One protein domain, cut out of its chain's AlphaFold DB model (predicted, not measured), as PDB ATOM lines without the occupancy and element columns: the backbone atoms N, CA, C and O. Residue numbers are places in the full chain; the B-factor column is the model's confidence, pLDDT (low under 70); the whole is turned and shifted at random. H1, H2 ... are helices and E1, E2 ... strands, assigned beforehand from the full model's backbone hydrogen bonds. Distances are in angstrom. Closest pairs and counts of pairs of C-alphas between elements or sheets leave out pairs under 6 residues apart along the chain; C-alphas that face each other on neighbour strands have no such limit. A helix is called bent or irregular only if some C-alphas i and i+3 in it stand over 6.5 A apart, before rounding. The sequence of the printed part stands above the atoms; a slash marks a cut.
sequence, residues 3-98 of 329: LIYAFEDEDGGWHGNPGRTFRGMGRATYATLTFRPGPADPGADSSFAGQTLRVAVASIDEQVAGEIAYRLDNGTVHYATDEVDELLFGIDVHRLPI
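AT A GLANCE: This is residues 3 to 98 of the 329 residues of an uncharacterized protein of Micromonospora inositola (UniProt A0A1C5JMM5). One branched, strongly twisted sheet of six strands curls round the short helix H2, with E1 in the middle of the sheet, E2 and E6 on one side of it and E4 on the other. The tiny helix H1 is off the sheet, at the end of H2 where Phe 89 lies. The printed part has 96 residues with two named helices and six named strands; along the chain come E1, E2 and E3, then H1, then E4, E5 and E6, and last H2; in the branched sheet E1 and E6 are parallel neighbours, and the neighbour pairs E1 and E2, E1 and E4, E3 and E4, and E5 and E6 are antiparallel. The class is mixed, helices and strands, though under half of the residues are in named elements. The whole is compact and rounded, with a radius of gyration of the C-alphas of 12.5 A and spans of 36 by 31 by 24 A.

IN THESE COORDINATES: Strand E1 is residues 3 to 8, 15.0 A long, from C-alpha 3 at (178.606, 193.053, 156.098). E4, residues 52 to 59, is the longest strand by residues, at 22.3 A. E3 is residues 29 to 34, 16.7 A; E5 is residues 65 to 71, 15.2 A; E6 is residues 77 to 81, 13.5 A; E2 is residues 14 to 16. Helix H2 is residues 82 to 89, 10.5 A, ending at C-alpha 89 at (182.429, 180.712, 145.486). H1 is residues 42 to 45 and only just irregular, with C-alphas 42 and 45 6.6 A apart.

HOW THE PARTS SIT: E1 pairs with three strands in a staggered way. E4 is antiparallel beside residues 3 to 8, with N 5 and O 56 3.0 A apart. On the other side of E1, E2 is beside residues 6 to 8 in an antiparallel hairpin, with N 15 and O 7 at 2.7 A, and E6 is parallel beside residues 3 to 5, with N 4 and O 79 at 2.8 A. E3 is E4's antiparallel neighbour, with N 31 and O 55 at 3.0 A. E5 and E6 form a hairpin, with N 70 and O 78 at 2.8 A. H2 is on the sheet; the closest C-alphas of E1 and H2, Tyr 5 and Val 84, are 6.1 A apart. H1 is not on the sheet, but touches H2, the closest C-alphas being Gly 43 and Phe 89 at 4.4 A. In H2 every O i to N i+4 pair is within hydrogen-bond range; H1 is too short for such a pair.

THE WHOLE: The two C-alphas farthest apart, Gly 24 and Pro 39, are 37.1 A apart. The printed part has no cut. The link from E2 to E3 is long, with 12 residues. Mean pLDDT of the printed part is 78.3; residues 22 to 24, 39 to 43, 61 to 67, 76 and 90 to 98 are under 70.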
ATOM      1  N   LEU A   3     178.061 194.002 157.070       84.94
ATOM      2  CA  LEU A   3     178.606 193.053 156.098       84.94
ATOM      3  C   LEU A   3     179.182 191.814 156.779       84.94
ATOM      4  O   LEU A   3     179.786 191.929 157.848       84.94
ATOM      5  N   ILE A   4     179.058 190.663 156.121       89.56
ATOM      6  CA  ILE A   4     179.855 189.472 156.419       89.56
ATOM      7  C   ILE A   4     181.271 189.715 155.892       89.56
ATOM      8  O   ILE A   4     181.448 189.974 154.706       89.56
ATOM      9  N   TYR A   5     182.283 189.644 156.754       89.81
ATOM     10  CA  TYR A   5     183.672 189.957 156.372       89.81
ATOM     11  C   TYR A   5     184.679 188.838 156.681       89.81
ATOM     12  O   TYR A   5     185.853 188.944 156.332       89.81
ATOM     13  N   ALA A   6     184.233 187.779 157.359       93.12
ATOM     14  CA  ALA A   6     184.971 186.540 157.580       93.12
ATOM     15  C   ALA A   6     183.981 185.423 157.940       93.12
ATOM     16  O   ALA A   6     182.869 185.708 158.402       93.12
ATOM     17  N   PHE A   7     184.382 184.166 157.789       95.44
ATOM     18  CA  PHE A   7     183.595 183.018 158.239       95.44
ATOM     19  C   PHE A   7     184.482 181.880 158.742       95.44
ATOM     20  O   PHE A   7     185.642 181.781 158.370       95.44
ATOM     21  N   GLU A   8     183.938 181.043 159.611       96.06
ATOM     22  CA  GLU A   8     184.563 179.851 160.176       96.06
ATOM     23  C   GLU A   8     183.845 178.623 159.610       96.06
ATOM     24  O   GLU A   8     182.610 178.572 159.631       96.06
ATOM     25  N   ASP A   9     184.610 177.685 159.055       94.81
ATOM     26  CA  ASP A   9     184.100 176.415 158.530       94.81
ATOM     27  C   ASP A   9     183.783 175.404 159.652       94.81
ATOM     28  O   ASP A   9     184.008 175.664 160.838       94.81
ATOM     29  N   GLU A  10     183.234 174.239 159.291       91.75
ATOM     30  CA  GLU A  10     182.895 173.191 160.270       91.75
ATOM     31  C   GLU A  10     184.128 172.564 160.947       91.75
ATOM     32  O   GLU A  10     184.013 172.013 162.045       91.75
ATOM     33  N   ASP A  11     185.310 172.698 160.338       90.38
ATOM     34  CA  ASP A  11     186.590 172.245 160.887       90.38
ATOM     35  C   ASP A  11     187.205 173.271 161.868       90.38
ATOM     36  O   ASP A  11     188.233 173.002 162.500       90.38
ATOM     37  N   GLY A  12     186.572 174.439 162.045       89.12
ATOM     38  CA  GLY A  12     187.038 175.528 162.909       89.12
ATOM     39  C   GLY A  12     188.106 176.423 162.268       89.12
ATOM     40  O   GLY A  12     188.778 177.193 162.961       89.12
ATOM     41  N   GLY A  13     188.301 176.314 160.954       91.94
ATOM     42  CA  GLY A  13     189.177 177.163 160.161       91.94
ATOM     43  C   GLY A  13     188.508 178.493 159.822       91.94
ATOM     44  O   GLY A  13     187.437 178.526 159.224       91.94
ATOM     45  N   TRP A  14     189.151 179.609 160.178       92.50
ATOM     46  CA  TRP A  14     188.703 180.940 159.761       92.50
ATOM     47  C   TRP A  14     189.193 181.277 158.352       92.50
ATOM     48  O   TRP A  14     190.393 181.258 158.079       92.50
ATOM     49  N   HIS A  15     188.249 181.672 157.504       89.62
ATOM     50  CA  HIS A  15     188.433 182.178 156.151       89.62
ATOM     51  C   HIS A  15     188.139 183.682 156.120       89.62
ATOM     52  O   HIS A  15     187.184 184.171 156.737       89.62
ATOM     53  N   GLY A  16     189.003 184.433 155.438       86.44
ATOM     54  CA  GLY A  16     189.120 185.882 155.606       86.44
ATOM     55  C   GLY A  16     189.906 186.240 156.873       86.44
ATOM     56  O   GLY A  16     190.694 185.447 157.390       86.44
ATOM     57  N   ASN A  17     189.713 187.452 157.400       80.56
ATOM     58  CA  ASN A  17     190.390 187.890 158.622       80.56
ATOM     59  C   ASN A  17     189.371 188.371 159.672       80.56
ATOM     60  O   ASN A  17     188.956 189.532 159.631       80.56
ATOM     61  N   PRO A  18     188.987 187.532 160.657       81.12
ATOM     62  CA  PRO A  18     188.022 187.915 161.692       81.12
ATOM     63  C   PRO A  18     188.528 189.048 162.599       81.12
ATOM     64  O   PRO A  18     187.722 189.778 163.178       81.12
ATOM     65  N   GLY A  19     189.853 189.215 162.702       78.00
ATOM     66  CA  GLY A  19     190.510 190.296 163.439       78.00
ATOM     67  C   GLY A  19     190.741 191.563 162.613       78.00
ATOM     68  O   GLY A  19     191.333 192.520 163.120       78.00
ATOM     69  N   ARG A  20     190.307 191.590 161.347       77.38
ATOM     70  CA  ARG A  20     190.419 192.771 160.494       77.38
ATOM     71  C   ARG A  20     189.608 193.905 161.096       77.38
ATOM     72  O   ARG A  20     188.490 193.706 161.557       77.38
ATOM     73  N   THR A  21     190.179 195.101 161.073       74.31
ATOM     74  CA  THR A  21     189.487 196.321 161.480       74.31
ATOM     75  C   THR A  21     189.367 197.232 160.272       74.31
ATOM     76  O   THR A  21     190.370 197.640 159.690       74.31
ATOM     77  N   PHE A  22     188.136 197.531 159.864       68.44
ATOM     78  CA  PHE A  22     187.879 198.552 158.850       68.44
ATOM     79  C   PHE A  22     187.723 199.922 159.519       68.44
ATOM     80  O   PHE A  22     187.337 200.037 160.687       68.44
ATOM     81  N   ARG A  23     188.007 200.999 158.781       58.41
ATOM     82  CA  ARG A  23     187.660 202.347 159.246       58.41
ATOM     83  C   ARG A  23     186.135 202.419 159.403       58.41
ATOM     84  O   ARG A  23     185.412 201.987 158.517       58.41
ATOM     85  N   GLY A  24     185.664 202.908 160.552       66.06
ATOM     86  CA  GLY A  24     184.229 202.954 160.859       66.06
ATOM     87  C   GLY A  24     183.610 201.600 161.225       66.06
ATOM     88  O   GLY A  24     182.400 201.535 161.429       66.06
ATOM     89  N   MET A  25     184.418 200.536 161.351       77.56
ATOM     90  CA  MET A  25     183.921 199.209 161.692       77.56
ATOM     91  C   MET A  25     183.269 199.198 163.073       77.56
ATOM     92  O   MET A  25     183.902 199.499 164.088       77.56
ATOM     93  N   GLY A  26     181.993 198.829 163.106       74.62
ATOM     94  CA  GLY A  26     181.275 198.540 164.337       74.62
ATOM     95  C   GLY A  26     181.806 197.283 165.026       74.62
ATOM     96  O   GLY A  26     182.653 196.555 164.512       74.62
ATOM     97  N   ARG A  27     181.280 196.991 166.216       81.69
ATOM     98  CA  ARG A  27     181.609 195.746 166.915       81.69
ATOM     99  C   ARG A  27     181.181 194.547 166.066       81.69
ATOM    100  O   ARG A  27     180.021 194.471 165.674       81.69
ATOM    101  N   ALA A  28     182.099 193.606 165.860       84.31
ATOM    102  CA  ALA A  28     181.787 192.346 165.207       84.31
ATOM    103  C   ALA A  28     180.782 191.533 166.034       84.31
ATOM    104  O   ALA A  28     180.964 191.313 167.238       84.31
ATOM    105  N   THR A  29     179.725 191.090 165.370       88.56
ATOM    106  CA  THR A  29     178.775 190.092 165.845       88.56
ATOM    107  C   THR A  29     178.999 188.794 165.079       88.56
ATOM    108  O   THR A  29     179.638 188.775 164.029       88.56
ATOM    109  N   TYR A  30     178.521 187.685 165.636       91.06
ATOM    110  CA  TYR A  30     178.653 186.372 165.017       91.06
ATOM    111  C   TYR A  30     177.274 185.776 164.807       91.06
ATOM    112  O   TYR A  30     176.405 185.897 165.675       91.06
ATOM    113  N   ALA A  31     177.096 185.127 163.669       88.69
ATOM    114  CA  ALA A  31     175.864 184.458 163.294       88.69
ATOM    115  C   ALA A  31     176.184 183.206 162.476       88.69
ATOM    116  O   ALA A  31     177.349 182.916 162.206       88.69
ATOM    117  N   THR A  32     175.151 182.460 162.105       92.62
ATOM    118  CA  THR A  32     175.295 181.208 161.364       92.62
ATOM    119  C   THR A  32     174.716 181.358 159.964       92.62
ATOM    120  O   THR A  32     173.655 181.963 159.795       92.62
ATOM    121  N   LEU A  33     175.429 180.831 158.975       91.50
ATOM    122  CA  LEU A  33     175.045 180.764 157.572       91.50
ATOM    123  C   LEU A  33     175.129 179.310 157.116       91.50
ATOM    124  O   LEU A  33     176.224 178.776 156.959       91.50
ATOM    125  N   THR A  34     173.993 178.681 156.833       91.81
ATOM    126  CA  THR A  34     173.991 177.420 156.088       91.81
ATOM    127  C   THR A  34     174.192 177.715 154.599       91.81
ATOM    128  O   THR A  34     173.257 178.134 153.908       91.81
ATOM    129  N   PHE A  35     175.403 177.508 154.080       89.56
ATOM    130  CA  PHE A  35     175.729 177.851 152.695       89.56
ATOM    131  C   PHE A  35     175.189 176.785 151.733       89.56
ATOM    132  O   PHE A  35     175.736 175.693 151.615       89.56
ATOM    133  N   ARG A  36     174.074 177.083 151.051       86.12
ATOM    134  CA  ARG A  36     173.425 176.184 150.076       86.12
ATOM    135  C   ARG A  36     173.344 176.834 148.696       86.12
ATOM    136  O   ARG A  36     172.275 177.324 148.323       86.12
ATOM    137  N   PRO A  37     174.456 176.859 147.951       77.75
ATOM    138  CA  PRO A  37     174.447 177.335 146.578       77.75
ATOM    139  C   PRO A  37     173.532 176.451 145.721       77.75
ATOM    140  O   PRO A  37     173.391 175.246 145.955       77.75
ATOM    141  N   GLY A  38     172.855 177.060 144.746       71.00
ATOM    142  CA  GLY A  38     172.010 176.318 143.813       71.00
ATOM    143  C   GLY A  38     172.847 175.415 142.896       71.00
ATOM    144  O   GLY A  38     174.008 175.706 142.652       71.00
ATOM    145  N   PRO A  39     172.280 174.355 142.301       64.44
ATOM    146  CA  PRO A  39     173.031 173.431 141.438       64.44
ATOM    147  C   PRO A  39     173.573 174.061 140.138       64.44
ATOM    148  O   PRO A  39     174.366 173.435 139.446       64.44
ATOM    149  N   ALA A  40     173.124 175.268 139.782       62.84
ATOM    150  CA  ALA A  40     173.628 176.054 138.652       62.84
ATOM    151  C   ALA A  40     174.475 177.264 139.096       62.84
ATOM    152  O   ALA A  40     174.858 178.085 138.264       62.84
ATOM    153  N   ASP A  41     174.703 177.403 140.400       65.38
ATOM    154  CA  ASP A  41     175.489 178.473 140.995       65.38
ATOM    155  C   ASP A  41     176.982 178.104 140.907       65.38
ATOM    156  O   ASP A  41     177.316 176.943 141.158       65.38
ATOM    157  N   PRO A  42     177.899 179.035 140.579       64.62
ATOM    158  CA  PRO A  42     179.338 178.798 140.723       64.62
ATOM    159  C   PRO A  42     179.747 178.248 142.100       64.62
ATOM    160  O   PRO A  42     180.760 177.565 142.208       64.62
ATOM    161  N   GLY A  43     178.944 178.480 143.141       67.44
ATOM    162  CA  GLY A  43     179.186 177.959 144.483       67.44
ATOM    163  C   GLY A  43     178.867 176.476 144.636       67.44
ATOM    164  O   GLY A  43     179.239 175.898 145.650       67.44
ATOM    165  N   ALA A  44     178.198 175.837 143.671       75.31
ATOM    166  CA  ALA A  44     177.825 174.423 143.749       75.31
ATOM    167  C   ALA A  44     179.037 173.498 143.945       75.31
ATOM    168  O   ALA A  44     178.935 172.505 144.662       75.31
ATOM    169  N   ASP A  45     180.174 173.862 143.348       76.75
ATOM    170  CA  ASP A  45     181.443 173.134 143.455       76.75
ATOM    171  C   ASP A  45     182.329 173.645 144.609       76.75
ATOM    172  O   ASP A  45     183.463 173.192 144.782       76.75
ATOM    173  N   SER A  46     181.833 174.594 145.409       84.44
ATOM    174  CA  SER A  46     182.554 175.133 146.560       84.44
ATOM    175  C   SER A  46     182.791 174.058 147.612       84.44
ATOM    176  O   SER A  46     181.887 173.302 147.970       84.44
ATOM    177  N   SER A  47     183.983 174.061 148.214       85.94
ATOM    178  CA  SER A  47     184.284 173.227 149.382       85.94
ATOM    179  C   SER A  47     183.373 173.521 150.575       85.94
ATOM    180  O   SER A  47     183.240 172.678 151.459       85.94
ATOM    181  N   PHE A  48     182.744 174.696 150.601       89.75
ATOM    182  CA  PHE A  48     181.838 175.128 151.662       89.75
ATOM    183  C   PHE A  48     180.372 174.779 151.376       89.75
ATOM    184  O   PHE A  48     179.517 174.977 152.240       89.75
ATOM    185  N   ALA A  49     180.050 174.278 150.177       88.19
ATOM    186  CA  ALA A  49     178.680 173.956 149.799       88.19
ATOM    187  C   ALA A  49     178.083 172.892 150.736       88.19
ATOM    188  O   ALA A  49     178.613 171.796 150.904       88.19
ATOM    189  N   GLY A  50     176.947 173.223 151.348       86.81
ATOM    190  CA  GLY A  50     176.241 172.380 152.310       86.81
ATOM    191  C   GLY A  50     176.696 172.536 153.764       86.81
ATOM    192  O   GLY A  50     176.019 171.990 154.634       86.81
ATOM    193  N   GLN A  51     177.767 173.288 154.035       92.12
ATOM    194  CA  GLN A  51     178.272 173.496 155.392       92.12
ATOM    195  C   GLN A  51     177.479 174.555 156.164       92.12
ATOM    196  O   GLN A  51     176.901 175.491 155.598       92.12
ATOM    197  N   THR A  52     177.504 174.422 157.488       93.69
ATOM    198  CA  THR A  52     177.009 175.425 158.430       93.69
ATOM    199  C   THR A  52     178.170 176.296 158.902       93.69
ATOM    200  O   THR A  52     178.938 175.913 159.778       93.69
ATOM    201  N   LEU A  53     178.294 177.485 158.320       94.38
ATOM    202  CA  LEU A  53     179.405 178.401 158.554       94.38
ATOM    203  C   LEU A  53     179.078 179.369 159.688       94.38
ATOM    204  O   LEU A  53     177.972 179.915 159.759       94.38
ATOM    205  N   ARG A  54     180.055 179.668 160.544       95.69
ATOM    206  CA  ARG A  54     179.927 180.754 161.520       95.69
ATOM    207  C   ARG A  54     180.512 182.035 160.938       95.69
ATOM    208  O   ARG A  54     181.715 182.178 160.792       95.69
ATOM    209  N   VAL A  55     179.653 182.996 160.633       94.12
ATOM    210  CA  VAL A  55     180.026 184.248 159.970       94.12
ATOM    211  C   VAL A  55     180.289 185.366 160.975       94.12
ATOM    212  O   VAL A  55     179.585 185.493 161.981       94.12
ATOM    213  N   ALA A  56     181.291 186.197 160.694       91.75
ATOM    214  CA  ALA A  56     181.549 187.445 161.397       91.75
ATOM    215  C   ALA A  56     180.914 188.606 160.623       91.75
ATOM    216  O   ALA A  56     181.219 188.826 159.448       91.75
ATOM    217  N   VAL A  57     180.034 189.349 161.292       87.69
ATOM    218  CA  VAL A  57     179.257 190.448 160.718       87.69
ATOM    219  C   VAL A  57     179.606 191.744 161.434       87.69
ATOM    220  O   VAL A  57     179.639 191.790 162.661       87.69
ATOM    221  N   ALA A  58     179.868 192.819 160.698       83.50
ATOM    222  CA  ALA A  58     180.108 194.126 161.299       83.50
ATOM    223  C   ALA A  58     179.592 195.258 160.417       83.50
ATOM    224  O   ALA A  58     179.603 195.165 159.190       83.50
ATOM    225  N   SER A  59     179.182 196.361 161.045       81.31
ATOM    226  CA  SER A  59     178.893 197.610 160.337       81.31
ATOM    227  C   SER A  59     180.171 198.154 159.720       81.31
ATOM    228  O   SER A  59     181.042 198.598 160.451       81.31
ATOM    229  N   ILE A  60     180.281 198.111 158.399       73.94
ATOM    230  CA  ILE A  60     181.421 198.576 157.612       73.94
ATOM    231  C   ILE A  60     180.930 199.664 156.640       73.94
ATOM    232  O   ILE A  60     179.756 199.681 156.240       73.94
ATOM    233  N   ASP A  61     181.802 200.616 156.302       64.19
ATOM    234  CA  ASP A  61     181.512 201.638 155.293       64.19
ATOM    235  C   ASP A  61     181.356 201.000 153.900       64.19
ATOM    236  O   ASP A  61     182.082 200.086 153.521       64.19
ATOM    237  N   GLU A  62     180.388 201.502 153.133       56.97
ATOM    238  CA  GLU A  62     179.762 200.900 151.938       56.97
ATOM    239  C   GLU A  62     180.716 200.549 150.769       56.97
ATOM    240  O   GLU A  62     180.310 199.885 149.824       56.97
ATOM    241  N   GLN A  63     181.991 200.957 150.817       56.12
ATOM    242  CA  GLN A  63     182.959 200.805 149.716       56.12
ATOM    243  C   GLN A  63     183.550 199.394 149.532       56.12
ATOM    244  O   GLN A  63     184.319 199.205 148.595       56.12
ATOM    245  N   VAL A  64     183.231 198.432 150.403       60.19
ATOM    246  CA  VAL A  64     183.750 197.044 150.352       60.19
ATOM    247  C   VAL A  64     182.638 195.993 150.326       60.19
ATOM    248  O   VAL A  64     182.874 194.838 150.663       60.19
ATOM    249  N   ALA A  65     181.410 196.401 150.006       64.19
ATOM    250  CA  ALA A  65     180.278 195.493 149.913       64.19
ATOM    251  C   ALA A  65     180.249 194.785 148.559       64.19
ATOM    252  O   ALA A  65     180.139 195.453 147.530       64.19
ATOM    253  N   GLY A  66     180.266 193.457 148.601       64.44
ATOM    254  CA  GLY A  66     179.938 192.613 147.467       64.44
ATOM    255  C   GLY A  66     178.464 192.719 147.101       64.44
ATOM    256  O   GLY A  66     177.632 193.279 147.824       64.44
ATOM    257  N   GLU A  67     178.133 192.191 145.932       65.06
ATOM    258  CA  GLU A  67     176.794 192.292 145.345       65.06
ATOM    259  C   GLU A  67     175.880 191.131 145.758       65.06
ATOM    260  O   GLU A  67     174.675 191.162 145.486       65.06
ATOM    261  N   ILE A  68     176.430 190.114 146.428       70.81
ATOM    262  CA  ILE A  68     175.710 188.898 146.798       70.81
ATOM    263  C   ILE A  68     175.156 189.037 148.216       70.81
ATOM    264  O   ILE A  68     175.869 189.320 149.182       70.81
ATOM    265  N   ALA A  69     173.844 188.843 148.335       77.00
ATOM    266  CA  ALA A  69     173.138 188.865 149.605       77.00
ATOM    267  C   ALA A  69     172.962 187.443 150.147       77.00
ATOM    268  O   ALA A  69     172.404 186.572 149.481       77.00
ATOM    269  N   TYR A  70     173.361 187.237 151.396       80.06
ATOM    270  CA  TYR A  70     173.248 185.975 152.112       80.06
ATOM    271  C   TYR A  70     172.156 186.062 153.157       80.06
ATOM    272  O   TYR A  70     172.085 187.016 153.934       80.06
ATOM    273  N   ARG A  71     171.323 185.026 153.210       80.94
ATOM    274  CA  ARG A  71     170.369 184.845 154.297       80.94
ATOM    275  C   ARG A  71     171.009 183.993 155.383       80.94
ATOM    276  O   ARG A  71     171.346 182.842 155.141       80.94
ATOM    277  N   LEU A  72     171.145 184.566 156.569       83.50
ATOM    278  CA  LEU A  72     171.617 183.866 157.756       83.50
ATOM    279  C   LEU A  72     170.500 182.997 158.343       83.50
ATOM    280  O   LEU A  72     169.313 183.252 158.126       83.50
ATOM    281  N   ASP A  73     170.868 182.008 159.151       80.25
ATOM    282  CA  ASP A  73     169.929 181.035 159.727       80.25
ATOM    283  C   ASP A  73     168.925 181.682 160.700       80.25
ATOM    284  O   ASP A  73     167.838 181.162 160.937       80.25
ATOM    285  N   ASN A  74     169.256 182.860 161.234       74.19
ATOM    286  CA  ASN A  74     168.354 183.679 162.048       74.19
ATOM    287  C   ASN A  74     167.334 184.490 161.209       74.19
ATOM    288  O   ASN A  74     166.584 185.290 161.765       74.19
ATOM    289  N   GLY A  75     167.330 184.327 159.881       70.81
ATOM    290  CA  GLY A  75     166.430 184.990 158.935       70.81
ATOM    291  C   GLY A  75     166.898 186.359 158.431       70.81
ATOM    292  O   GLY A  75     166.307 186.877 157.479       70.81
ATOM    293  N   THR A  76     167.952 186.935 159.020       67.00
ATOM    294  CA  THR A  76     168.524 188.219 158.580       67.00
ATOM    295  C   THR A  76     169.251 188.079 157.246       67.00
ATOM    296  O   THR A  76     169.707 186.995 156.883       67.00
ATOM    297  N   VAL A  77     169.330 189.176 156.493       72.62
ATOM    298  CA  VAL A  77     170.000 189.215 155.189       72.62
ATOM    299  C   VAL A  77     171.157 190.196 155.263       72.62
ATOM    300  O   VAL A  77     170.965 191.351 155.644       72.62
ATOM    301  N   HIS A  78     172.342 189.733 154.887       77.50
ATOM    302  CA  HIS A  78     173.574 190.507 154.899       77.50
ATOM    303  C   HIS A  78     174.314 190.321 153.582       77.50
ATOM    304  O   HIS A  78     174.373 189.216 153.056       77.50
ATOM    305  N   TYR A  79     174.907 191.393 153.068       84.12
ATOM    306  CA  TYR A  79     175.900 191.274 152.004       84.12
ATOM    307  C   TYR A  79     177.220 190.806 152.608       84.12
ATOM    308  O   TYR A  79     177.479 191.062 153.789       84.12
ATOM    309  N   ALA A  80     178.050 190.137 151.821       84.94
ATOM    310  CA  ALA A  80     179.426 189.891 152.217       84.94
ATOM    311  C   ALA A  80     180.371 190.909 151.576       84.94
ATOM    312  O   ALA A  80     179.969 191.706 150.734       84.94
ATOM    313  N   THR A  81     181.613 190.954 152.036       83.94
ATOM    314  CA  THR A  81     182.684 191.650 151.318       83.94
ATOM    315  C   THR A  81     183.116 190.838 150.102       83.94
ATOM    316  O   THR A  81     183.085 189.613 150.191       83.94
ATOM    317  N   ASP A  82     183.638 191.486 149.057       81.00
ATOM    318  CA  ASP A  82     184.140 190.810 147.844       81.00
ATOM    319  C   ASP A  82     185.073 189.625 148.162       81.00
ATOM    320  O   ASP A  82     184.938 188.541 147.616       81.00
ATOM    321  N   GLU A  83     185.971 189.788 149.139       83.25
ATOM    322  CA  GLU A  83     186.893 188.734 149.593       83.25
ATOM    323  C   GLU A  83     186.167 187.485 150.127       83.25
ATOM    324  O   GLU A  83     186.611 186.360 149.921       83.25
ATOM    325  N   VAL A  84     185.040 187.669 150.816       87.56
ATOM    326  CA  VAL A  84     184.230 186.556 151.329       87.56
ATOM    327  C   VAL A  84     183.425 185.916 150.205       87.56
ATOM    328  O   VAL A  84     183.313 184.693 150.192       87.56
ATOM    329  N   ASP A  85     182.911 186.710 149.266       84.19
ATOM    330  CA  ASP A  85     182.259 186.191 148.062       84.19
ATOM    331  C   ASP A  85     183.241 185.295 147.286       84.19
ATOM    332  O   ASP A  85     182.954 184.128 147.023       84.19
ATOM    333  N   GLU A  86     184.458 185.775 147.023       84.06
ATOM    334  CA  GLU A  86     185.503 184.996 146.350       84.06
ATOM    335  C   GLU A  86     185.833 183.682 147.070       84.06
ATOM    336  O   GLU A  86     185.984 182.639 146.431       84.06
ATOM    337  N   LEU A  87     185.917 183.711 148.403       88.25
ATOM    338  CA  LEU A  87     186.188 182.523 149.210       88.25
ATOM    339  C   LEU A  87     185.028 181.522 149.162       88.25
ATOM    340  O   LEU A  87     185.262 180.330 148.971       88.25
ATOM    341  N   LEU A  88     183.784 181.984 149.309       85.75
ATOM    342  CA  LEU A  88     182.605 181.115 149.301       85.75
ATOM    343  C   LEU A  88     182.368 180.477 147.935       85.75
ATOM    344  O   LEU A  88     181.963 179.317 147.875       85.75
ATOM    345  N   PHE A  89     182.642 181.196 146.849       81.06
ATOM    346  CA  PHE A  89     182.429 180.712 145.486       81.06
ATOM    347  C   PHE A  89     183.670 180.062 144.859       81.06
ATOM    348  O   PHE A  89     183.558 179.419 143.819       81.06
ATOM    349  N   GLY A  90     184.852 180.204 145.468       68.56
ATOM    350  CA  GLY A  90     186.113 179.655 144.955       68.56
ATOM    351  C   GLY A  90     186.567 180.260 143.618       68.56
ATOM    352  O   GLY A  90     187.491 179.741 142.988       68.56
ATOM    353  N   ILE A  91     185.920 181.340 143.173       64.75
ATOM    354  CA  ILE A  91     186.187 182.063 141.929       64.75
ATOM    355  C   ILE A  91     186.017 183.570 142.154       64.75
ATOM    356  O   ILE A  91     185.247 183.993 143.011       64.75
ATOM    357  N   ASP A  92     186.685 184.379 141.330       60.81
ATOM    358  CA  ASP A  92     186.459 185.829 141.266       60.81
ATOM    359  C   ASP A  92     185.096 186.109 140.609       60.81
ATOM    360  O   ASP A  92     184.973 186.236 139.384       60.81
ATOM    361  N   VAL A  93     184.046 186.133 141.434       55.78
ATOM    362  CA  VAL A  93     182.660 186.361 141.002       55.78
ATOM    363  C   VAL A  93     182.428 187.783 140.483       55.78
ATOM    364  O   VAL A  93     181.514 187.989 139.685       55.78
ATOM    365  N   HIS A  94     183.286 188.743 140.838       54.09
ATOM    366  CA  HIS A  94     183.162 190.152 140.449       54.09
ATOM    367  C   HIS A  94     183.840 190.475 139.105       54.09
ATOM    368  O   HIS A  94     183.622 191.545 138.529       54.09
ATOM    369  N   ARG A  95     184.620 189.540 138.545       47.78
ATOM    370  CA  ARG A  95     185.123 189.598 137.159       47.78
ATOM    371  C   ARG A  95     184.192 188.986 136.113       47.78
ATOM    372  O   ARG A  95     184.452 189.152 134.915       47.78
ATOM    373  N   LEU A  96     183.114 188.314 136.516       42.09
ATOM    374  CA  LEU A  96     182.110 187.778 135.597       42.09
ATOM    375  C   LEU A  96     180.942 188.769 135.443       42.09
ATOM    376  O   LEU A  96     180.442 189.296 136.433       42.09
ATOM    377  N   PRO A  97     180.462 189.052 134.218       39.06
ATOM    378  CA  PRO A  97     179.290 189.897 134.049       39.06
ATOM    379  C   PRO A  97     178.050 189.199 134.635       39.06
ATOM    380  O   PRO A  97     177.539 188.246 134.054       39.06
ATOM    381  N   ILE A  98     177.515 189.742 135.735       44.50
ATOM    382  CA  ILE A  98     176.297 189.314 136.473       44.50
ATOM    383  C   ILE A  98     175.090 189.057 135.544       44.50
ATOM    384  O   ILE A  98     174.180 188.296 135.854       44.50
TER     385      ILE A  98